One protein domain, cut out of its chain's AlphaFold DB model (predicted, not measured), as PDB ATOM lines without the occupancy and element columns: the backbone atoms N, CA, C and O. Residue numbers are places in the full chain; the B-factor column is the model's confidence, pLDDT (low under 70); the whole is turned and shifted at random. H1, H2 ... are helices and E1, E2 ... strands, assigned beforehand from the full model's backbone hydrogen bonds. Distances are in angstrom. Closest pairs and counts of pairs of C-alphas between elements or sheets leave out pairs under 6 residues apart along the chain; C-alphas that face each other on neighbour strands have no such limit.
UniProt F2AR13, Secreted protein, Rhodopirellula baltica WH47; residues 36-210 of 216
ATOM      1  N   TYR A  36      22.841  11.920  28.250       92.06
ATOM      2  CA  TYR A  36      24.210  12.220  28.688       92.06
ATOM      3  C   TYR A  36      25.279  11.696  27.730       92.06
ATOM      4  O   TYR A  36      26.441  12.086  27.858       92.06
ATOM      5  N   PHE A  37      24.919  10.811  26.792       96.00
ATOM      6  CA  PHE A  37      25.886  10.122  25.945       96.00
ATOM      7  C   PHE A  37      25.283   9.659  24.611       96.00
ATOM      8  O   PHE A  37      24.167   9.137  24.568       96.00
ATOM      9  N   ILE A  38      26.032   9.848  23.525       98.19
ATOM     10  CA  ILE A  38      25.646   9.511  22.151       98.19
ATOM     11  C   ILE A  38      26.819   8.832  21.443       98.19
ATOM     12  O   ILE A  38      27.960   9.266  21.572       98.19
ATOM     13  N   GLU A  39      26.533   7.803  20.650       98.38
ATOM     14  CA  GLU A  39      27.486   7.181  19.729       98.38
ATOM     15  C   GLU A  39      26.948   7.224  18.301       98.38
ATOM     16  O   GLU A  39      25.796   6.851  18.077       98.38
ATOM     17  N   GLU A  40      27.781   7.588  17.328       98.44
ATOM     18  CA  GLU A  40      27.469   7.462  15.901       98.44
ATOM     19  C   GLU A  40      28.431   6.464  15.249       98.44
ATOM     20  O   GLU A  40      29.648   6.640  15.296       98.44
ATOM     21  N   ASN A  41      27.894   5.417  14.622       98.50
ATOM     22  CA  ASN A  41      28.694   4.415  13.916       98.50
ATOM     23  C   ASN A  41      28.776   4.750  12.431       98.50
ATOM     24  O   ASN A  41      27.761   4.707  11.727       98.50
ATOM     25  N   TRP A  42      29.983   5.011  11.952       98.56
ATOM     26  CA  TRP A  42      30.261   5.460  10.595       98.56
ATOM     27  C   TRP A  42      30.987   4.393   9.771       98.56
ATOM     28  O   TRP A  42      31.708   3.542  10.298       98.56
ATOM     29  N   GLU A  43      30.777   4.445   8.460       98.31
ATOM     30  CA  GLU A  43      31.465   3.627   7.461       98.31
ATOM     31  C   GLU A  43      31.840   4.501   6.255       98.31
ATOM     32  O   GLU A  43      30.982   5.182   5.689       98.31
ATOM     33  N   LEU A  44      33.108   4.462   5.849       97.75
ATOM     34  CA  LEU A  44      33.660   5.097   4.652       97.75
ATOM     35  C   LEU A  44      34.274   4.009   3.771       97.75
ATOM     36  O   LEU A  44      35.103   3.228   4.225       97.75
ATOM     37  N   THR A  45      33.899   3.966   2.497       97.56
ATOM     38  CA  THR A  45      34.527   3.076   1.517       97.56
ATOM     39  C   THR A  45      35.341   3.890   0.530       97.56
ATOM     40  O   THR A  45      34.796   4.751  -0.171       97.56
ATOM     41  N   LEU A  46      36.634   3.593   0.446       97.06
ATOM     42  CA  LEU A  46      37.533   4.201  -0.525       97.06
ATOM     43  C   LEU A  46      37.336   3.582  -1.913       97.06
ATOM     44  O   LEU A  46      36.993   2.411  -2.071       97.06
ATOM     45  N   GLY A  47      37.538   4.396  -2.941       96.31
ATOM     46  CA  GLY A  47      37.691   3.963  -4.321       96.31
ATOM     47  C   GLY A  47      39.155   3.698  -4.602       96.31
ATOM     48  O   GLY A  47      39.684   2.677  -4.174       96.31
ATOM     49  N   ASP A  48      39.783   4.655  -5.275       95.56
ATOM     50  CA  ASP A  48      41.191   4.608  -5.652       95.56
ATOM     51  C   ASP A  48      41.913   5.788  -4.975       95.56
ATOM     52  O   ASP A  48      41.963   6.873  -5.567       95.56
ATOM     53  N   PRO A  49      42.374   5.647  -3.713       96.31
ATOM     54  CA  PRO A  49      43.120   6.703  -3.030       96.31
ATOM     55  C   PRO A  49      44.445   6.992  -3.752       96.31
ATOM     56  O   PRO A  49      44.981   6.132  -4.446       96.31
ATOM     57  N   GLU A  50      44.959   8.212  -3.600       96.25
ATOM     58  CA  GLU A  50      46.253   8.628  -4.146       96.25
ATOM     59  C   GLU A  50      47.135   9.161  -3.005       96.25
ATOM     60  O   GLU A  50      46.992  10.331  -2.611       96.25
ATOM     61  N   PRO A  51      48.007   8.312  -2.431       94.62
ATOM     62  CA  PRO A  51      48.791   8.663  -1.252       94.62
ATOM     63  C   PRO A  51      49.828   9.753  -1.533       94.62
ATOM     64  O   PRO A  51      50.115  10.529  -0.624       94.62
ATOM     65  N   ASP A  52      50.332   9.880  -2.766       93.44
ATOM     66  CA  ASP A  52      51.357  10.875  -3.127       93.44
ATOM     67  C   ASP A  52      50.840  12.323  -3.058       93.44
ATOM     68  O   ASP A  52      51.622  13.271  -2.973       93.44
ATOM     69  N   ILE A  53      49.516  12.504  -3.076       91.75
ATOM     70  CA  ILE A  53      48.851  13.810  -2.957       91.75
ATOM     71  C   ILE A  53      47.888  13.874  -1.762       91.75
ATOM     72  O   ILE A  53      47.065  14.788  -1.691       91.75
ATOM     73  N   ASN A  54      47.974  12.920  -0.829       91.69
ATOM     74  CA  ASN A  54      47.164  12.860   0.394       91.69
ATOM     75  C   ASN A  54      45.653  12.896   0.102       91.69
ATOM     76  O   ASN A  54      44.941  13.763   0.608       91.69
ATOM     77  N   SER A  55      45.169  12.015  -0.779       94.19
ATOM     78  CA  SER A  55      43.789  12.041  -1.279       94.19
ATOM     79  C   SER A  55      43.094  10.683  -1.124       94.19
ATOM     80  O   SER A  55      43.684   9.672  -1.508       94.19
ATOM     81  N   PRO A  56      41.838  10.623  -0.637       95.88
ATOM     82  CA  PRO A  56      40.949  11.744  -0.303       95.88
ATOM     83  C   PRO A  56      41.210  12.370   1.076       95.88
ATOM     84  O   PRO A  56      41.816  11.738   1.929       95.88
ATOM     85  N   GLN A  57      40.711  13.586   1.297       95.38
ATOM     86  CA  GLN A  57      40.697  14.298   2.582       95.38
ATOM     87  C   GLN A  57      39.247  14.481   3.008       95.38
ATOM     88  O   GLN A  57      38.468  15.056   2.245       95.38
ATOM     89  N   VAL A  58      38.876  13.960   4.176       96.00
ATOM     90  CA  VAL A  58      37.474  13.900   4.612       96.00
ATOM     91  C   VAL A  58      37.334  14.523   5.990       96.00
ATOM     92  O   VAL A  58      38.134  14.226   6.875       96.00
ATOM     93  N   SER A  59      36.294  15.330   6.171       96.62
ATOM     94  CA  SER A  59      35.978  15.989   7.433       96.62
ATOM     95  C   SER A  59      34.531  15.774   7.834       96.62
ATOM     96  O   SER A  59      33.624  15.793   7.004       96.62
ATOM     97  N   PHE A  60      34.327  15.569   9.128       97.50
ATOM     98  CA  PHE A  60      33.021  15.411   9.753       97.50
ATOM     99  C   PHE A  60      32.878  16.471  10.832       97.50
ATOM    100  O   PHE A  60      33.749  16.575  11.697       97.50
ATOM    101  N   PHE A  61      31.769  17.201  10.820       97.31
ATOM    102  CA  PHE A  61      31.427  18.137  11.882       97.31
ATOM    103  C   PHE A  61      30.228  17.597  12.660       97.31
ATOM    104  O   PHE A  61      29.179  17.302  12.091       97.31
ATOM    105  N   VAL A  62      30.397  17.438  13.970       97.44
ATOM    106  CA  VAL A  62      29.414  16.826  14.867       97.44
ATOM    107  C   VAL A  62      28.972  17.861  15.896       97.44
ATOM    108  O   VAL A  62      29.793  18.440  16.606       97.44
ATOM    109  N   PHE A  63      27.662  18.084  15.987       96.81
ATOM    110  CA  PHE A  63      27.083  19.160  16.789       96.81
ATOM    111  C   PHE A  63      26.348  18.586  18.006       96.81
ATOM    112  O   PHE A  63      25.350  17.879  17.837       96.81
ATOM    113  N   PRO A  64      26.774  18.909  19.241       96.12
ATOM    114  CA  PRO A  64      26.069  18.488  20.455       96.12
ATOM    115  C   PRO A  64      24.649  19.065  20.558       96.12
ATOM    116  O   PRO A  64      23.768  18.474  21.180       96.12
ATOM    117  N   ASN A  65      24.439  20.234  19.949       95.06
ATOM    118  CA  ASN A  65      23.184  20.966  19.922       95.06
ATOM    119  C   ASN A  65      22.970  21.531  18.512       95.06
ATOM    120  O   ASN A  65      23.723  22.393  18.072       95.06
ATOM    121  N   ARG A  66      21.925  21.074  17.818       94.62
ATOM    122  CA  ARG A  66      21.621  21.511  16.444       94.62
ATOM    123  C   ARG A  66      21.261  22.998  16.324       94.62
ATOM    124  O   ARG A  66      21.301  23.532  15.225       94.62
ATOM    125  N   ASP A  67      20.854  23.628  17.425       93.75
ATOM    126  CA  ASP A  67      20.449  25.036  17.463       93.75
ATOM    127  C   ASP A  67      21.644  25.964  17.793       93.75
ATOM    128  O   ASP A  67      21.463  27.173  17.932       93.75
ATOM    129  N   ASP A  68      22.853  25.411  17.966       94.06
ATOM    130  CA  ASP A  68      24.080  26.137  18.310       94.06
ATOM    131  C   ASP A  68      25.253  25.712  17.412       94.06
ATOM    132  O   ASP A  68      26.103  24.907  17.789       94.06
ATOM    133  N   GLU A  69      25.321  26.300  16.220       93.88
ATOM    134  CA  GLU A  69      26.411  26.061  15.261       93.88
ATOM    135  C   GLU A  69      27.764  26.618  15.735       93.88
ATOM    136  O   GLU A  69      28.804  26.273  15.181       93.88
ATOM    137  N   SER A  70      27.785  27.451  16.785       95.38
ATOM    138  CA  SER A  70      29.035  28.004  17.314       95.38
ATOM    139  C   SER A  70      29.870  26.973  18.074       95.38
ATOM    140  O   SER A  70      31.033  27.245  18.365       95.38
ATOM    141  N   ARG A  71      29.302  25.809  18.415       96.75
ATOM    142  CA  ARG A  71      29.966  24.748  19.179       96.75
ATOM    143  C   ARG A  71      29.871  23.422  18.437       96.75
ATOM    144  O   ARG A  71      28.794  22.842  18.323       96.75
ATOM    145  N   TYR A  72      31.009  22.906  17.994       97.69
ATOM    146  CA  TYR A  72      31.074  21.644  17.262       97.69
ATOM    147  C   TYR A  72      32.355  20.878  17.561       97.69
ATOM    148  O   TYR A  72      33.348  21.424  18.048       97.69
ATOM    149  N   PHE A  73      32.314  19.591  17.253       98.25
ATOM    150  CA  PHE A  73      33.490  18.752  17.138       98.25
ATOM    151  C   PHE A  73      33.808  18.517  15.668       98.25
ATOM    152  O   PHE A  73      32.901  18.382  14.851       98.25
ATOM    153  N   GLU A  74      35.085  18.448  15.335       97.88
ATOM    154  CA  GLU A  74      35.566  18.128  13.995       97.88
ATOM    155  C   GLU A  74      36.384  16.837  14.056       97.88
ATOM    156  O   GLU A  74      37.242  16.690  14.927       97.88
ATOM    157  N   LEU A  75      36.139  15.920  13.125       97.56
ATOM    158  CA  LEU A  75      37.015  14.794  12.819       97.56
ATOM    159  C   LEU A  75      37.567  14.990  11.409       97.56
ATOM    160  O   LEU A  75      36.805  14.928  10.448       97.56
ATOM    161  N   GLN A  76      38.880  15.164  11.294       96.31
ATOM    162  CA  GLN A  76      39.596  15.176  10.018       96.31
ATOM    163  C   GLN A  76      40.252  13.814   9.802       96.31
ATOM    164  O   GLN A  76      40.877  13.276  10.718       96.31
ATOM    165  N   LEU A  77      40.121  13.258   8.600       95.81
ATOM    166  CA  LEU A  77      40.712  11.987   8.196       95.81
ATOM    167  C   LEU A  77      41.612  12.166   6.974       95.81
ATOM    168  O   LEU A  77      41.235  12.806   5.991       95.81
ATOM    169  N   ASN A  78      42.773  11.516   7.026       94.31
ATOM    170  CA  ASN A  78      43.825  11.489   6.009       94.31
ATOM    171  C   ASN A  78      44.496  12.851   5.755       94.31
ATOM    172  O   ASN A  78      45.259  13.020   4.802       94.31
ATOM    173  N   TYR A  79      44.239  13.825   6.629       91.12
ATOM    174  CA  TYR A  79      44.951  15.092   6.716       91.12
ATOM    175  C   TYR A  79      44.713  15.750   8.078       91.12
ATOM    176  O   TYR A  79      43.754  15.435   8.783       91.12
ATOM    177  N   ALA A  80      45.564  16.716   8.408       78.50
ATOM    178  CA  ALA A  80      45.303  17.692   9.451       78.50
ATOM    179  C   ALA A  80      45.598  19.094   8.914       78.50
ATOM    180  O   ALA A  80      46.743  19.409   8.570       78.50
ATOM    181  N   ALA A  81      44.565  19.933   8.844       72.38
ATOM    182  CA  ALA A  81      44.717  21.348   8.530       72.38
ATOM    183  C   ALA A  81      44.789  22.159   9.831       72.38
ATOM    184  O   ALA A  81      43.783  22.407  10.493       72.38
ATOM    185  N   ASP A  82      45.992  22.571  10.214       72.06
ATOM    186  CA  ASP A  82      46.230  23.661  11.165       72.06
ATOM    187  C   ASP A  82      47.222  24.672  10.558       72.06
ATOM    188  O   ASP A  82      47.350  24.774   9.336       72.06
ATOM    189  N   ALA A  83      47.920  25.444  11.398       65.25
ATOM    190  CA  ALA A  83      48.979  26.352  10.951       65.25
ATOM    191  C   ALA A  83      50.135  25.628  10.221       65.25
ATOM    192  O   ALA A  83      50.891  26.252   9.477       65.25
ATOM    193  N   THR A  84      50.267  24.321  10.429       74.69
ATOM    194  CA  THR A  84      51.265  23.406   9.882       74.69
ATOM    195  C   THR A  84      50.582  22.175   9.287       74.69
ATOM    196  O   THR A  84      50.403  21.153   9.944       74.69
ATOM    197  N   TYR A  85      50.241  22.251   8.000       78.25
ATOM    198  CA  TYR A  85      49.704  21.102   7.273       78.25
ATOM    199  C   TYR A  85      50.509  19.824   7.537       78.25
ATOM    200  O   TYR A  85      51.743  19.820   7.465       78.25
ATOM    201  N   SER A  86      49.802  18.723   7.769       81.31
ATOM    202  CA  SER A  86      50.420  17.409   7.855       81.31
ATOM    203  C   SER A  86      49.508  16.343   7.256       81.31
ATOM    204  O   SER A  86      48.288  16.367   7.421       81.31
ATOM    205  N   SER A  87      50.133  15.429   6.520       85.75
ATOM    206  CA  SER A  87      49.487  14.358   5.772       85.75
ATOM    207  C   SER A  87      49.083  13.189   6.667       85.75
ATOM    208  O   SER A  87      49.765  12.902   7.656       85.75
ATOM    209  N   GLY A  88      48.012  12.500   6.277       89.88
ATOM    210  CA  GLY A  88      47.631  11.216   6.850       89.88
ATOM    211  C   GLY A  88      47.078  11.292   8.271       89.88
ATOM    212  O   GLY A  88      46.996  12.357   8.898       89.88
ATOM    213  N   GLY A  89      46.699  10.118   8.773       92.25
ATOM    214  CA  GLY A  89      46.147   9.957  10.114       92.25
ATOM    215  C   GLY A  89      44.790  10.613  10.314       92.25
ATOM    216  O   GLY A  89      44.095  10.971   9.366       92.25
ATOM    217  N   PHE A  90      44.420  10.796  11.578       94.31
ATOM    218  CA  PHE A  90      43.215  11.524  11.948       94.31
ATOM    219  C   PHE A  90      43.503  12.590  12.999       94.31
ATOM    220  O   PHE A  90      44.479  12.512  13.753       94.31
ATOM    221  N   ARG A  91      42.609  13.568  13.074       95.50
ATOM    222  CA  ARG A  91      42.597  14.602  14.103       95.50
ATOM    223  C   ARG A  91      41.181  14.806  14.605       95.50
ATOM    224  O   ARG A  91      40.240  14.772  13.817       95.50
ATOM    225  N   VAL A  92      41.058  15.064  15.898       97.06
ATOM    226  CA  VAL A  92      39.823  15.530  16.517       97.06
ATOM    227  C   VAL A  92      40.014  16.928  17.087       97.06
ATOM    228  O   VAL A  92      41.059  17.235  17.656       97.06
ATOM    229  N   THR A  93      39.005  17.777  16.945       97.88
ATOM    230  CA  THR A  93      39.030  19.158  17.441       97.88
ATOM    231  C   THR A  93      37.711  19.465  18.132       97.88
ATOM    232  O   THR A  93      36.653  19.133  17.607       97.88
ATOM    233  N   ALA A  94      37.754  20.132  19.281       98.38
ATOM    234  CA  ALA A  94      36.607  20.824  19.857       98.38
ATOM    235  C   ALA A  94      36.708  22.314  19.513       98.38
ATOM    236  O   ALA A  94      37.737  22.948  19.776       98.38
ATOM    237  N   ALA A  95      35.656  22.883  18.930       97.88
ATOM    238  CA  ALA A  95      35.640  24.259  18.453       97.88
ATOM    239  C   ALA A  95      34.518  25.079  19.101       97.88
ATOM    240  O   ALA A  95      33.396  24.603  19.273       97.88
ATOM    241  N   VAL A  96      34.834  26.332  19.442       97.31
ATOM    242  CA  VAL A  96      33.886  27.331  19.954       97.31
ATOM    243  C   VAL A  96      34.081  28.642  19.192       97.31
ATOM    244  O   VAL A  96      35.166  29.224  19.230       97.31
ATOM    245  N   ASN A  97      33.034  29.138  18.528       96.62
ATOM    246  CA  ASN A  97      33.070  30.297  17.626       96.62
ATOM    247  C   ASN A  97      34.204  30.189  16.589       96.62
ATOM    248  O   ASN A  97      35.031  31.097  16.479       96.62
ATOM    249  N   ASP A  98      34.286  29.038  15.914       95.62
ATOM    250  CA  ASP A  98      35.310  28.707  14.905       95.62
ATOM    251  C   ASP A  98      36.760  28.744  15.404       95.62
ATOM    252  O   ASP A  98      37.713  28.820  14.627       95.62
ATOM    253  N   LYS A  99      36.954  28.687  16.724       96.06
ATOM    254  CA  LYS A  99      38.274  28.587  17.343       96.06
ATOM    255  C   LYS A  99      38.413  27.236  18.011       96.06
ATOM    256  O   LYS A  99      37.610  26.897  18.878       96.06
ATOM    257  N   ALA A 100      39.466  26.506  17.654       96.88
ATOM    258  CA  ALA A 100      39.861  25.305  18.374       96.88
ATOM    259  C   ALA A 100      40.143  25.662  19.843       96.88
ATOM    260  O   ALA A 100      41.010  26.492  20.128       96.88
ATOM    261  N   VAL A 101      39.392  25.059  20.763       98.00
ATOM    262  CA  VAL A 101      39.600  25.186  22.215       98.00
ATOM    263  C   VAL A 101      40.322  23.975  22.793       98.00
ATOM    264  O   VAL A 101      40.962  24.098  23.833       98.00
ATOM    265  N   ASP A 102      40.240  22.842  22.100       97.88
ATOM    266  CA  ASP A 102      40.925  21.600  22.428       97.88
ATOM    267  C   ASP A 102      41.102  20.763  21.153       97.88
ATOM    268  O   ASP A 102      40.303  20.888  20.219       97.88
ATOM    269  N   HIS A 103      42.159  19.963  21.061       96.69
ATOM    270  CA  HIS A 103      42.397  19.086  19.912       96.69
ATOM    271  C   HIS A 103      43.368  17.963  20.250       96.69
ATOM    272  O   HIS A 103      44.322  18.164  20.993       96.69
ATOM    273  N   GLU A 104      43.177  16.823  19.598       95.69
ATOM    274  CA  GLU A 104      44.074  15.680  19.684       95.69
ATOM    275  C   GLU A 104      44.319  15.080  18.305       95.69
ATOM    276  O   GLU A 104      43.524  15.239  17.370       95.69
ATOM    277  N   ARG A 105      45.443  14.379  18.165       92.62
ATOM    278  CA  ARG A 105      45.854  13.791  16.890       92.62
ATOM    279  C   ARG A 105      46.297  12.346  17.046       92.62
ATOM    280  O   ARG A 105      47.067  12.027  17.945       92.62
ATOM    281  N   GLY A 106      45.871  11.500  16.107       89.19
ATOM    282  CA  GLY A 106      46.373  10.138  15.961       89.19
ATOM    283  C   GLY A 106      47.895  10.086  15.787       89.19
ATOM    284  O   GLY A 106      48.492  10.965  15.166       89.19
ATOM    285  N   GLY A 107      48.519   9.038  16.331       83.12
ATOM    286  CA  GLY A 107      49.966   8.812  16.211       83.12
ATOM    287  C   GLY A 107      50.403   8.255  14.852       83.12
ATOM    288  O   GLY A 107      51.583   8.332  14.516       83.12
ATOM    289  N   ASP A 108      49.464   7.717  14.070       79.56
ATOM    290  CA  ASP A 108      49.722   7.208  12.727       79.56
ATOM    291  C   ASP A 108      49.527   8.310  11.690       79.56
ATOM    292  O   ASP A 108      48.460   8.906  11.589       79.56
ATOM    293  N   PHE A 109      50.566   8.559  10.894       83.88
ATOM    294  CA  PHE A 109      50.587   9.575   9.831       83.88
ATOM    295  C   PHE A 109      50.574   8.946   8.434       83.88
ATOM    296  O   PHE A 109      50.906   9.597   7.444       83.88
ATOM    297  N   GLN A 110      50.248   7.655   8.348       88.94
ATOM    298  CA  GLN A 110      50.168   6.950   7.078       88.94
ATOM    299  C   GLN A 110      49.020   7.524   6.241       88.94
ATOM    300  O   GLN A 110      47.925   7.770   6.747       88.94
ATOM    301  N   ASN A 111      49.269   7.725   4.950       92.31
ATOM    302  CA  ASN A 111      48.222   8.074   4.000       92.31
ATOM    303  C   ASN A 111      47.449   6.825   3.584       92.31
ATOM    304  O   ASN A 111      48.030   5.743   3.475       92.31
ATOM    305  N   TRP A 112      46.165   6.984   3.277       94.44
ATOM    306  CA  TRP A 112      45.402   5.907   2.653       94.44
ATOM    307  C   TRP A 112      45.978   5.530   1.288       94.44
ATOM    308  O   TRP A 112      46.238   6.387   0.441       94.44
ATOM    309  N   SER A 113      46.153   4.233   1.084       95.25
ATOM    310  CA  SER A 113      46.745   3.626  -0.106       95.25
ATOM    311  C   SER A 113      45.961   2.403  -0.589       95.25
ATOM    312  O   SER A 113      46.013   2.059  -1.771       95.25
ATOM    313  N   ALA A 114      45.180   1.768   0.289       94.31
ATOM    314  CA  ALA A 114      44.401   0.583  -0.027       94.31
ATOM    315  C   ALA A 114      43.101   0.929  -0.775       94.31
ATOM    316  O   ALA A 114      42.149   1.492  -0.229       94.31
ATOM    317  N   SER A 115      43.022   0.543  -2.050       95.50
ATOM    318  CA  SER A 115      41.780   0.643  -2.822       95.50
ATOM    319  C   SER A 115      40.700  -0.284  -2.260       95.50
ATOM    320  O   SER A 115      40.975  -1.435  -1.918       95.50
ATOM    321  N   ASN A 116      39.444   0.166  -2.266       95.56
ATOM    322  CA  ASN A 116      38.302  -0.542  -1.663       95.56
ATOM    323  C   ASN A 116      38.394  -0.752  -0.140       95.56
ATOM    324  O   ASN A 116      37.639  -1.580   0.378       95.56
ATOM    325  N   ASP A 117      39.271  -0.036   0.574       96.81
ATOM    326  CA  ASP A 117      39.267  -0.093   2.038       96.81
ATOM    327  C   ASP A 117      37.905   0.353   2.587       96.81
ATOM    328  O   ASP A 117      37.275   1.283   2.069       96.81
ATOM    329  N   CYS A 118      37.442  -0.346   3.618       97.50
ATOM    330  CA  CYS A 118      36.190  -0.079   4.306       97.50
ATOM    331  C   CYS A 118      36.503   0.335   5.739       97.50
ATOM    332  O   CYS A 118      36.612  -0.497   6.641       97.50
ATOM    333  N   ILE A 119      36.641   1.641   5.912       98.00
ATOM    334  CA  ILE A 119      37.036   2.283   7.153       98.00
ATOM    335  C   ILE A 119      35.797   2.433   8.029       98.00
ATOM    336  O   ILE A 119      34.774   2.963   7.586       98.00
ATOM    337  N   ARG A 120      35.875   1.975   9.276       98.44
ATOM    338  CA  ARG A 120      34.770   2.034  10.244       98.44
ATOM    339  C   ARG A 120      35.236   2.665  11.534       98.44
ATOM    340  O   ARG A 120      36.368   2.449  11.938       98.44
ATOM    341  N   TRP A 121      34.371   3.439  12.174       98.38
ATOM    342  CA  TRP A 121      34.647   4.012  13.487       98.38
ATOM    343  C   TRP A 121      33.353   4.398  14.194       98.38
ATOM    344  O   TRP A 121      32.283   4.487  13.585       98.38
ATOM    345  N   THR A 122      33.468   4.663  15.489       98.44
ATOM    346  CA  THR A 122      32.402   5.246  16.297       98.44
ATOM    347  C   THR A 122      32.849   6.615  16.795       98.44
ATOM    348  O   THR A 122      33.861   6.703  17.493       98.44
ATOM    349  N   THR A 123      32.100   7.674  16.484       98.06
ATOM    350  CA  THR A 123      32.226   8.937  17.225       98.06
ATOM    351  C   THR A 123      31.427   8.817  18.517       98.06
ATOM    352  O   THR A 123      30.378   8.172  18.559       98.06
ATOM    353  N   VAL A 124      31.942   9.392  19.595       97.94
ATOM    354  CA  VAL A 124      31.304   9.364  20.910       97.94
ATOM    355  C   VAL A 124      31.202  10.784  21.417       97.94
ATOM    356  O   VAL A 124      32.214  11.472  21.468       97.94
ATOM    357  N   MET A 125      30.008  11.195  21.829       97.94
ATOM    358  CA  MET A 125      29.763  12.448  22.533       97.94
ATOM    359  C   MET A 125      29.228  12.178  23.929       97.94
ATOM    360  O   MET A 125      28.407  11.283  24.124       97.94
ATOM    361  N   ALA A 126      29.649  12.980  24.899       97.19
ATOM    362  CA  ALA A 126      29.117  12.910  26.251       97.19
ATOM    363  C   ALA A 126      29.009  14.292  26.893       97.19
ATOM    364  O   ALA A 126      29.706  15.226  26.499       97.19
ATOM    365  N   VAL A 127      28.173  14.400  27.923       95.56
ATOM    366  CA  VAL A 127      28.150  15.545  28.839       95.56
ATOM    367  C   VAL A 127      28.610  15.081  30.210       95.56
ATOM    368  O   VAL A 127      28.047  14.156  30.796       95.56
ATOM    369  N   LYS A 128      29.648  15.725  30.744       93.62
ATOM    370  CA  LYS A 128      30.147  15.462  32.098       93.62
ATOM    371  C   LYS A 128      30.783  16.718  32.670       93.62
ATOM    372  O   LYS A 128      31.538  17.392  31.981       93.62
ATOM    373  N   ASN A 129      30.506  17.018  33.940       92.50
ATOM    374  CA  ASN A 129      31.099  18.154  34.658       92.50
ATOM    375  C   ASN A 129      30.977  19.493  33.898       92.50
ATOM    376  O   ASN A 129      31.938  20.255  33.832       92.50
ATOM    377  N   SER A 130      29.808  19.760  33.302       93.25
ATOM    378  CA  SER A 130      29.546  20.962  32.488       93.25
ATOM    379  C   SER A 130      30.461  21.116  31.267       93.25
ATOM    380  O   SER A 130      30.779  22.229  30.845       93.25
ATOM    381  N   ARG A 131      30.894  19.998  30.681       96.50
ATOM    382  CA  ARG A 131      31.650  19.966  29.429       96.50
ATOM    383  C   ARG A 131      31.004  19.002  28.453       96.50
ATOM    384  O   ARG A 131      30.484  17.966  28.872       96.50
ATOM    385  N   TYR A 132      31.062  19.349  27.173       97.56
ATOM    386  CA  TYR A 132      30.915  18.371  26.106       97.56
ATOM    387  C   TYR A 132      32.250  17.668  25.914       97.56
ATOM    388  O   TYR A 132      33.293  18.320  25.919       97.56
ATOM    389  N   LEU A 133      32.200  16.360  25.719       98.19
ATOM    390  CA  LEU A 133      33.349  15.513  25.442       98.19
ATOM    391  C   LEU A 133      33.151  14.833  24.095       98.19
ATOM    392  O   LEU A 133      32.021  14.457  23.777       98.19
ATOM    393  N   PHE A 134      34.237  14.628  23.357       98.44
ATOM    394  CA  PHE A 134      34.235  13.912  22.088       98.44
ATOM    395  C   PHE A 134      35.451  13.008  21.945       98.44
ATOM    396  O   PHE A 134      36.558  13.388  22.319       98.44
ATOM    397  N   ALA A 135      35.247  11.819  21.389       97.50
ATOM    398  CA  ALA A 135      36.324  10.894  21.067       97.50
ATOM    399  C   ALA A 135      35.946   9.989  19.891       97.50
ATOM    400  O   ALA A 135      34.771   9.817  19.558       97.50
ATOM    401  N   ILE A 136      36.962   9.350  19.314       97.56
ATOM    402  CA  ILE A 136      36.801   8.239  18.374       97.56
ATOM    403  C   ILE A 136      37.097   6.935  19.103       97.56
ATOM    404  O   ILE A 136      38.068   6.848  19.852       97.56
ATOM    405  N   LYS A 137      36.298   5.896  18.864       96.62
ATOM    406  CA  LYS A 137      36.597   4.532  19.317       96.62
ATOM    407  C   LYS A 137      36.317   3.514  18.222       96.62
ATOM    408  O   LYS A 137      35.571   3.796  17.286       96.62
ATOM    409  N   ASN A 138      36.861   2.309  18.401       97.00
ATOM    410  CA  ASN A 138      36.666   1.173  17.497       97.00
ATOM    411  C   ASN A 138      36.959   1.530  16.029       97.00
ATOM    412  O   ASN A 138      36.257   1.064  15.133       97.00
ATOM    413  N   GLY A 139      37.938   2.410  15.798       97.62
ATOM    414  CA  GLY A 139      38.399   2.732  14.461       97.62
ATOM    415  C   GLY A 139      39.099   1.522  13.858       97.62
ATOM    416  O   GLY A 139      39.909   0.898  14.538       97.62
ATOM    417  N   GLU A 140      38.793   1.192  12.610       97.25
ATOM    418  CA  GLU A 140      39.438   0.124  11.851       97.25
ATOM    419  C   GLU A 140      39.597   0.539  10.381       97.25
ATOM    420  O   GLU A 140      38.660   1.054   9.769       97.25
ATOM    421  N   SER A 141      40.790   0.321   9.827       95.75
ATOM    422  CA  SER A 141      41.155   0.526   8.416       95.75
ATOM    423  C   SER A 141      42.207  -0.509   8.015       95.75
ATOM    424  O   SER A 141      42.999  -0.943   8.853       95.75
ATOM    425  N   ALA A 142      42.261  -0.889   6.739       94.31
ATOM    426  CA  ALA A 142      43.331  -1.744   6.230       94.31
ATOM    427  C   ALA A 142      44.715  -1.073   6.310       94.31
ATOM    428  O   ALA A 142      45.702  -1.757   6.571       94.31
ATOM    429  N   ASP A 143      44.789   0.247   6.101       91.94
ATOM    430  CA  ASP A 143      46.046   1.004   6.131       91.94
ATOM    431  C   ASP A 143      46.494   1.343   7.558       91.94
ATOM    432  O   ASP A 143      47.680   1.253   7.860       91.94
ATOM    433  N   TRP A 144      45.567   1.743   8.437       92.00
ATOM    434  CA  TRP A 144      45.904   2.202   9.797       92.00
ATOM    435  C   TRP A 144      45.747   1.127  10.875       92.00
ATOM    436  O   TRP A 144      46.179   1.317  12.007       92.00
ATOM    437  N   GLY A 145      45.115  -0.004  10.563       94.19
ATOM    438  CA  GLY A 145      44.709  -0.961  11.586       94.19
ATOM    439  C   GLY A 145      43.690  -0.344  12.545       94.19
ATOM    440  O   GLY A 145      42.754   0.335  12.116       94.19
ATOM    441  N   ALA A 146      43.856  -0.607  13.843       95.50
ATOM    442  CA  ALA A 146      42.972  -0.077  14.874       95.50
ATOM    443  C   ALA A 146      43.343   1.367  15.246       95.50
ATOM    444  O   ALA A 146      44.505   1.643  15.532       95.50
ATOM    445  N   PHE A 147      42.359   2.265  15.322       95.44
ATOM    446  CA  PHE A 147      42.572   3.666  15.697       95.44
ATOM    447  C   PHE A 147      41.475   4.222  16.619       95.44
ATOM    448  O   PHE A 147      40.420   3.614  16.836       95.44
ATOM    449  N   GLY A 148      41.733   5.405  17.180       95.06
ATOM    450  CA  GLY A 148      40.926   5.990  18.247       95.06
ATOM    451  C   GLY A 148      41.315   5.452  19.627       95.06
ATOM    452  O   GLY A 148      42.295   4.727  19.780       95.06
ATOM    453  N   GLY A 149      40.562   5.834  20.652       93.19
ATOM    454  CA  GLY A 149      40.867   5.517  22.044       93.19
ATOM    455  C   GLY A 149      40.729   6.723  22.976       93.19
ATOM    456  O   GLY A 149      40.467   7.837  22.523       93.19
ATOM    457  N   PRO A 150      40.888   6.500  24.291       91.00
ATOM    458  CA  PRO A 150      40.724   7.542  25.305       91.00
ATOM    459  C   PRO A 150      41.789   8.644  25.228       91.00
ATOM    460  O   PRO A 150      41.539   9.737  25.723       91.00
ATOM    461  N   ASP A 151      42.937   8.372  24.604       92.56
ATOM    462  CA  ASP A 151      44.032   9.336  24.451       92.56
ATOM    463  C   ASP A 151      43.690  10.476  23.476       92.56
ATOM    464  O   ASP A 151      44.375  11.488  23.456       92.56
ATOM    465  N   TYR A 152      42.613  10.334  22.694       93.81
ATOM    466  CA  TYR A 152      42.146  11.330  21.723       93.81
ATOM    467  C   TYR A 152      40.831  11.983  22.166       93.81
ATOM    468  O   TYR A 152      39.943  12.244  21.356       93.81
ATOM    469  N   LEU A 153      40.657  12.147  23.475       97.56
ATOM    470  CA  LEU A 153      39.498  12.806  24.062       97.56
ATOM    471  C   LEU A 153      39.681  14.321  23.989       97.56
ATOM    472  O   LEU A 153      40.650  14.839  24.529       97.56
ATOM    473  N   VAL A 154      38.714  15.021  23.400       98.44
ATOM    474  CA  VAL A 154      38.668  16.491  23.396       98.44
ATOM    475  C   VAL A 154      37.433  16.995  24.123       98.44
ATOM    476  O   VAL A 154      36.391  16.331  24.149       98.44
ATOM    477  N   GLU A 155      37.526  18.183  24.710       98.25
ATOM    478  CA  GLU A 155      36.452  18.758  25.513       98.25
ATOM    479  C   GLU A 155      36.249  20.262  25.300       98.25
ATOM    480  O   GLU A 155      37.182  21.044  25.135       98.25
ATOM    481  N   MET A 156      34.997  20.707  25.399       97.94
ATOM    482  CA  MET A 156      34.642  22.131  25.384       97.94
ATOM    483  C   MET A 156      33.623  22.475  26.476       97.94
ATOM    484  O   MET A 156      32.870  21.600  26.913       97.94
ATOM    485  N   PRO A 157      33.577  23.734  26.950       96.12
ATOM    486  CA  PRO A 157      32.575  24.162  27.922       96.12
ATOM    487  C   PRO A 157      31.141  23.975  27.406       96.12
ATOM    488  O   PRO A 157      30.829  24.332  26.269       96.12
ATOM    489  N   HIS A 158      30.262  23.472  28.272       90.88
ATOM    490  CA  HIS A 158      28.820  23.390  28.054       90.88
ATOM    491  C   HIS A 158      28.107  24.320  29.043       90.88
ATOM    492  O   HIS A 158      28.243  24.169  30.260       90.88
ATOM    493  N   GLU A 159      27.336  25.275  28.528       83.31
ATOM    494  CA  GLU A 159      26.451  26.097  29.353       83.31
ATOM    495  C   GLU A 159      25.195  25.284  29.682       83.31
ATOM    496  O   GLU A 159      24.504  24.790  28.794       83.31
ATOM    497  N   SER A 160      24.957  25.083  30.978       68.56
ATOM    498  CA  SER A 160      23.949  24.162  31.498       68.56
ATOM    499  C   SER A 160      22.544  24.455  30.976       68.56
ATOM    500  O   SER A 160      22.096  25.600  31.022       68.56
ATOM    501  N   GLY A 161      21.815  23.400  30.618       75.31
ATOM    502  CA  GLY A 161      20.358  23.437  30.489       75.31
ATOM    503  C   GLY A 161      19.817  22.314  29.621       75.31
ATOM    504  O   GLY A 161      18.901  21.613  30.035       75.31
ATOM    505  N   ASP A 162      20.442  22.103  28.463       85.62
ATOM    506  CA  ASP A 162      19.918  21.176  27.456       85.62
ATOM    507  C   ASP A 162      20.773  19.913  27.267       85.62
ATOM    508  O   ASP A 162      20.302  18.967  26.646       85.62
ATOM    509  N   GLY A 163      22.009  19.856  27.782       88.56
ATOM    510  CA  GLY A 163      22.898  18.706  27.575       88.56
ATOM    511  C   GLY A 163      22.976  18.300  26.097       88.56
ATOM    512  O   GLY A 163      23.213  19.143  25.235       88.56
ATOM    513  N   LEU A 164      22.725  17.020  25.801       95.38
ATOM    514  CA  LEU A 164      22.601  16.500  24.430       95.38
ATOM    515  C   LEU A 164      21.141  16.375  23.955       95.38
ATOM    516  O   LEU A 164      20.874  15.748  22.933       95.38
ATOM    517  N   MET A 165      20.169  16.973  24.652       94.19
ATOM    518  CA  MET A 165      18.739  16.875  24.307       94.19
ATOM    519  C   MET A 165      18.381  17.503  22.961       94.19
ATOM    520  O   MET A 165      17.324  17.211  22.403       94.19
ATOM    521  N   LYS A 166      19.246  18.381  22.448       94.25
ATOM    522  CA  LYS A 166      19.098  19.050  21.152       94.25
ATOM    523  C   LYS A 166      19.994  18.464  20.062       94.25
ATOM    524  O   LYS A 166      20.068  19.029  18.968       94.25
ATOM    525  N   TYR A 167      20.677  17.356  20.333       95.38
ATOM    526  CA  TYR A 167      21.409  16.636  19.301       95.38
ATOM    527  C   TYR A 167      20.455  16.133  18.209       95.38
ATOM    528  O   TYR A 167      19.337  15.690  18.489       95.38
ATOM    529  N   HIS A 168      20.918  16.164  16.959       94.69
ATOM    530  CA  HIS A 168      20.223  15.541  15.842       94.69
ATOM    531  C   HIS A 168      21.224  15.004  14.806       94.69
ATOM    532  O   HIS A 168      22.095  15.757  14.369       94.69
ATOM    533  N   PRO A 169      21.093  13.745  14.352       93.62
ATOM    534  CA  PRO A 169      22.054  13.141  13.424       93.62
ATOM    535  C   PRO A 169      22.064  13.780  12.033       93.62
ATOM    536  O   PRO A 169      23.100  13.792  11.372       93.62
ATOM    537  N   ASP A 170      20.930  14.330  11.585       94.00
ATOM    538  CA  ASP A 170      20.860  15.020  10.290       94.00
ATOM    539  C   ASP A 170      21.825  16.210  10.227       94.00
ATOM    540  O   ASP A 170      22.329  16.519   9.151       94.00
ATOM    541  N   THR A 171      22.130  16.842  11.367       93.75
ATOM    542  CA  THR A 171      23.122  17.918  11.425       93.75
ATOM    543  C   THR A 171      24.517  17.375  11.118       93.75
ATOM    544  O   THR A 171      25.178  17.923  10.242       93.75
ATOM    545  N   SER A 172      24.935  16.265  11.738       91.12
ATOM    546  CA  SER A 172      26.215  15.608  11.426       91.12
ATOM    547  C   SER A 172      26.293  15.176   9.956       91.12
ATOM    548  O   SER A 172      27.298  15.382   9.284       91.12
ATOM    549  N   LEU A 173      25.207  14.612   9.415       92.75
ATOM    550  CA  LEU A 173      25.132  14.163   8.017       92.75
ATOM    551  C   LEU A 173      25.192  15.304   7.003       92.75
ATOM    552  O   LEU A 173      25.756  15.130   5.923       92.75
ATOM    553  N   ALA A 174      24.587  16.448   7.324       94.06
ATOM    554  CA  ALA A 174      24.640  17.638   6.484       94.06
ATOM    555  C   ALA A 174      26.041  18.269   6.458       94.06
ATOM    556  O   ALA A 174      26.367  18.958   5.494       94.06
ATOM    557  N   HIS A 175      26.869  17.994   7.472       94.88
ATOM    558  CA  HIS A 175      28.214  18.539   7.621       94.88
ATOM    559  C   HIS A 175      29.290  17.450   7.518       94.88
ATOM    560  O   HIS A 175      30.183  17.332   8.358       94.88
ATOM    561  N   VAL A 176      29.209  16.654   6.453       95.94
ATOM    562  CA  VAL A 176      30.340  15.852   5.975       95.94
ATOM    563  C   VAL A 176      30.890  16.516   4.725       95.94
ATOM    564  O   VAL A 176      30.143  16.773   3.777       95.94
ATOM    565  N   ASP A 177      32.191  16.763   4.715       94.88
ATOM    566  CA  ASP A 177      32.895  17.381   3.599       94.88
ATOM    567  C   ASP A 177      34.025  16.480   3.096       94.88
ATOM    568  O   ASP A 177      34.724  15.829   3.876       94.88
ATOM    569  N   ILE A 178      34.215  16.446   1.778       94.00
ATOM    570  CA  ILE A 178      35.366  15.798   1.146       94.00
ATOM    571  C   ILE A 178      36.171  16.897   0.460       94.00
ATOM    572  O   ILE A 178      36.079  17.091  -0.755       94.00
ATOM    573  N   GLY A 179      36.960  17.620   1.256       88.19
ATOM    574  CA  GLY A 179      37.669  18.819   0.808       88.19
ATOM    575  C   GLY A 179      38.626  18.571  -0.362       88.19
ATOM    576  O   GLY A 179      38.863  19.465  -1.177       88.19
ATOM    577  N   PHE A 180      39.151  17.348  -0.503       92.44
ATOM    578  CA  PHE A 180      39.968  16.960  -1.651       92.44
ATOM    579  C   PHE A 180      39.769  15.491  -2.031       92.44
ATOM    580  O   PHE A 180      39.788  14.608  -1.179       92.44
ATOM    581  N   GLY A 181      39.649  15.204  -3.331       93.81
ATOM    582  CA  GLY A 181      39.575  13.830  -3.836       93.81
ATOM    583  C   GLY A 181      38.219  13.142  -3.704       93.81
ATOM    584  O   GLY A 181      38.191  11.924  -3.554       93.81
ATOM    585  N   ALA A 182      37.102  13.871  -3.781       95.00
ATOM    586  CA  ALA A 182      35.753  13.294  -3.693       95.00
ATOM    587  C   ALA A 182      35.522  12.103  -4.643       95.00
ATOM    588  O   ALA A 182      34.936  11.099  -4.250       95.00
ATOM    589  N   ASN A 183      36.091  12.136  -5.853       94.19
ATOM    590  CA  ASN A 183      36.030  11.038  -6.827       94.19
ATOM    591  C   ASN A 183      36.752   9.746  -6.385       94.19
ATOM    592  O   ASN A 183      36.692   8.738  -7.086       94.19
ATOM    593  N   ARG A 184      37.468   9.779  -5.256       95.81
ATOM    594  CA  ARG A 184      38.175   8.645  -4.643       95.81
ATOM    595  C   ARG A 184      37.429   8.071  -3.445       95.81
ATOM    596  O   ARG A 184      37.905   7.113  -2.846       95.81
ATOM    597  N   VAL A 185      36.269   8.622  -3.102       96.44
ATOM    598  CA  VAL A 185      35.364   8.091  -2.085       96.44
ATOM    599  C   VAL A 185      34.194   7.416  -2.793       96.44
ATOM    600  O   VAL A 185      33.532   8.021  -3.629       96.44
ATOM    601  N   ARG A 186      33.927   6.147  -2.473       95.88
ATOM    602  CA  ARG A 186      32.790   5.408  -3.047       95.88
ATOM    603  C   ARG A 186      31.507   5.613  -2.267       95.88
ATOM    604  O   ARG A 186      30.434   5.677  -2.858       95.88
ATOM    605  N   SER A 187      31.601   5.657  -0.943       96.44
ATOM    606  CA  SER A 187      30.446   5.902  -0.086       96.44
ATOM    607  C   SER A 187      30.862   6.329   1.307       96.44
ATOM    608  O   SER A 187      31.841   5.807   1.833       96.44
ATOM    609  N   ILE A 188      30.049   7.179   1.930       97.31
ATOM    610  CA  ILE A 188      30.056   7.431   3.374       97.31
ATOM    611  C   ILE A 188      28.657   7.135   3.903       97.31
ATOM    612  O   ILE A 188      27.655   7.454   3.249       97.31
ATOM    613  N   ARG A 189      28.577   6.482   5.061       97.12
ATOM    614  CA  ARG A 189      27.313   6.104   5.690       97.12
ATOM    615  C   ARG A 189      27.355   6.270   7.201       97.12
ATOM    616  O   ARG A 189      28.240   5.724   7.852       97.12
ATOM    617  N   LEU A 190      26.320   6.899   7.749       97.62
ATOM    618  CA  LEU A 190      25.958   6.767   9.156       97.62
ATOM    619  C   LEU A 190      25.097   5.509   9.302       97.62
ATOM    620  O   LEU A 190      23.987   5.427   8.775       97.62
ATOM    621  N   LYS A 191      25.617   4.487   9.973       98.12
ATOM    622  CA  LYS A 191      24.983   3.164  10.074       98.12
ATOM    623  C   LYS A 191      23.931   3.136  11.174       98.12
ATOM    624  O   LYS A 191      22.794   2.717  10.939       98.12
ATOM    625  N   SER A 192      24.301   3.596  12.362       98.00
ATOM    626  CA  SER A 192      23.438   3.591  13.538       98.00
ATOM    627  C   SER A 192      23.850   4.659  14.537       98.00
ATOM    628  O   SER A 192      25.018   5.041  14.580       98.00
ATOM    629  N   ILE A 193      22.911   5.039  15.392       98.19
ATOM    630  CA  ILE A 193      23.127   5.935  16.523       98.19
ATOM    631  C   ILE A 193      22.734   5.193  17.793       98.19
ATOM    632  O   ILE A 193      21.708   4.509  17.808       98.19
ATOM    633  N   ARG A 194      23.521   5.322  18.856       98.12
ATOM    634  CA  ARG A 194      23.152   4.865  20.196       98.12
ATOM    635  C   ARG A 194      23.005   6.070  21.106       98.12
ATOM    636  O   ARG A 194      23.929   6.862  21.216       98.12
ATOM    637  N   VAL A 195      21.863   6.183  21.766       97.56
ATOM    638  CA  VAL A 195      21.562   7.232  22.743       97.56
ATOM    639  C   VAL A 195      21.494   6.580  24.113       97.56
ATOM    640  O   VAL A 195      20.810   5.570  24.262       97.56
ATOM    641  N   VAL A 196      22.192   7.135  25.102       96.38
ATOM    642  CA  VAL A 196      22.146   6.665  26.490       96.38
ATOM    643  C   VAL A 196      21.666   7.806  27.387       96.38
ATOM    644  O   VAL A 196      22.182   8.929  27.350       96.38
ATOM    645  N   PHE A 197      20.642   7.504  28.176       94.75
ATOM    646  CA  PHE A 197      19.951   8.435  29.059       94.75
ATOM    647  C   PHE A 197      20.527   8.389  30.474       94.75
ATOM    648  O   PHE A 197      21.095   7.381  30.883       94.75
ATOM    649  N   GLU A 198      20.375   9.465  31.248       91.75
ATOM    650  CA  GLU A 198      20.937   9.570  32.610       91.75
ATOM    651  C   GLU A 198      20.448   8.478  33.576       91.75
ATOM    652  O   GLU A 198      21.139   8.152  34.539       91.75
ATOM    653  N   ASP A 199      19.289   7.871  33.306       91.94
ATOM    654  CA  ASP A 199      18.759   6.733  34.068       91.94
ATOM    655  C   ASP A 199      19.429   5.385  33.722       91.94
ATOM    656  O   ASP A 199      19.074   4.349  34.284       91.94
ATOM    657  N   GLY A 200      20.392   5.393  32.796       92.94
ATOM    658  CA  GLY A 200      21.129   4.227  32.317       92.94
ATOM    659  C   GLY A 200      20.422   3.432  31.219       92.94
ATOM    660  O   GLY A 200      21.002   2.468  30.719       92.94
ATOM    661  N   SER A 201      19.199   3.805  30.828       95.12
ATOM    662  CA  SER A 201      18.547   3.207  29.660       95.12
ATOM    663  C   SER A 201      19.216   3.664  28.364       95.12
ATOM    664  O   SER A 201      19.784   4.757  28.293       95.12
ATOM    665  N   ASP A 202      19.158   2.834  27.325       96.62
ATOM    666  CA  ASP A 202      19.690   3.170  26.012       96.62
ATOM    667  C   ASP A 202      18.743   2.803  24.866       96.62
ATOM    668  O   ASP A 202      17.836   1.977  24.987       96.62
ATOM    669  N   GLN A 203      18.952   3.467  23.733       96.19
ATOM    670  CA  GLN A 203      18.244   3.220  22.488       96.19
ATOM    671  C   GLN A 203      19.246   3.163  21.339       96.19
ATOM    672  O   GLN A 203      20.053   4.073  21.165       96.19
ATOM    673  N   VAL A 204      19.164   2.113  20.522       96.94
ATOM    674  CA  VAL A 204      19.915   2.010  19.265       96.94
ATOM    675  C   VAL A 204      18.963   2.240  18.100       96.94
ATOM    676  O   VAL A 204      17.944   1.564  17.972       96.94
ATOM    677  N   ILE A 205      19.313   3.185  17.236       95.06
ATOM    678  CA  ILE A 205      18.549   3.572  16.055       95.06
ATOM    679  C   ILE A 205      19.393   3.225  14.832       95.06
ATOM    680  O   ILE A 205      20.468   3.784  14.620       95.06
ATOM    681  N   THR A 206      18.930   2.287  14.011       94.94
ATOM    682  CA  THR A 206      19.542   2.016  12.704       94.94
ATOM    683  C   THR A 206      19.030   3.033  11.693       94.94
ATOM    684  O   THR A 206      17.822   3.129  11.493       94.94
ATOM    685  N   VAL A 207      19.938   3.766  11.043       91.19
ATOM    686  CA  VAL A 207      19.568   4.856  10.122       91.19
ATOM    687  C   VAL A 207      20.043   4.612   8.687       91.19
ATOM    688  O   VAL A 207      19.291   4.887   7.761       91.19
ATOM    689  N   ASN A 208      21.228   4.017   8.482       91.88
ATOM    690  CA  ASN A 208      21.818   3.760   7.153       91.88
ATOM    691  C   ASN A 208      21.708   4.959   6.183       91.88
ATOM    692  O   ASN A 208      21.293   4.801   5.034       91.88
ATOM    693  N   LEU A 209      22.082   6.149   6.651       90.44
ATOM    694  CA  LEU A 209      21.968   7.403   5.905       90.44
ATOM    695  C   LEU A 209      23.286   7.748   5.207       90.44
ATOM    696  O   LEU A 209      24.361   7.427   5.711       90.44
ATOM    697  N   THR A 210      23.202   8.421   4.061       90.94
ATOM    698  CA  THR A 210      24.358   8.919   3.300       90.94
ATOM    699  C   THR A 210      24.366  10.449   3.334       90.94
ATOM    700  O   THR A 210      23.292  11.036   3.189       90.94
TER     701      THR A 210
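Overview. This is residues 36 to 210 of the 216 residues of the protein "Secreted protein" of Rhodopirellula baltica WH47 (UniProt F2AR13). Two twisted sheets lie face to face as a sandwich, a larger one of E1, E6, E7, E8, E9, E11 and E12 and a smaller one of E5, E4, E3, E2 and E10. The short helix H1 sits over E11 of the larger sheet and only grazes the smaller one, near E2. The 175 printed residues hold one named helix and twelve named strands, in the order E1 to E9, H1, E10, E11, E12; the larger sheet is branched, the smaller runs E5, E4, E3, E2, E10, and neighbours in both are antiparallel. The class is mostly strand, and the whole is compact, with a radius of gyration of the C-alphas of 15.6 A and spans of 47 by 36 by 26 A.

Along the chain. Find C-alpha 36 at (24.210, 12.220, 28.688); from there E1, residues 36 to 46, runs 33.1 A to C-alpha 46 at (37.533, 4.201, -0.525). Next come E2, residues 57 to 62; E3, residues 71 to 80, which bends by 112 degrees at residue 77; E4, residues 86 to 96, which bends by 105 degrees at residue 89; and E5, residues 99 to 105. E6, residues 118 to 128, is 32.4 A long and E7, residues 131 to 141, 30.2 A. Then read E8, residues 145 to 147, E9, residues 154 to 157, H1, residues 169 to 174, and E10, residues 176 to 180. E11, residues 185 to 197, is 34.8 A long, and E12, residues 202 to 209, ends at C-alpha 209 (21.968, 7.403, 5.905).

Arrangement. Start at E1: E6 lies on one side, with N 38 and O 125 2.8 A apart, and E11 on the other, with N 39 and O 194 2.8 A apart. E12 forms a hairpin with E11. E7 has E6 on one side and both E8 and E9 on the other. E2 E3 E4 E5 is a meander, each strand the antiparallel neighbour of the one before, as is E6 E7 E8; E10 pairs with E2, N 59 to O 177 being 2.8 A. Between the sheets, the closest C-alphas of E5 and E9 are those of Asp 102 and Val 154, 5.7 A apart. H1 has a height over the larger sheet of 9.4 A, and every O i to N i+4 pair in it is within hydrogen-bond range.

Size, cuts and confidence. The C-alphas farthest apart, of Asp 52 and Asp 199, are 49.6 A apart. The printed part has no cut. The links E5 to E6 and E9 to H1 are long. Mean pLDDT of the printed part is 93.9; residues 83 and 160 are under 70.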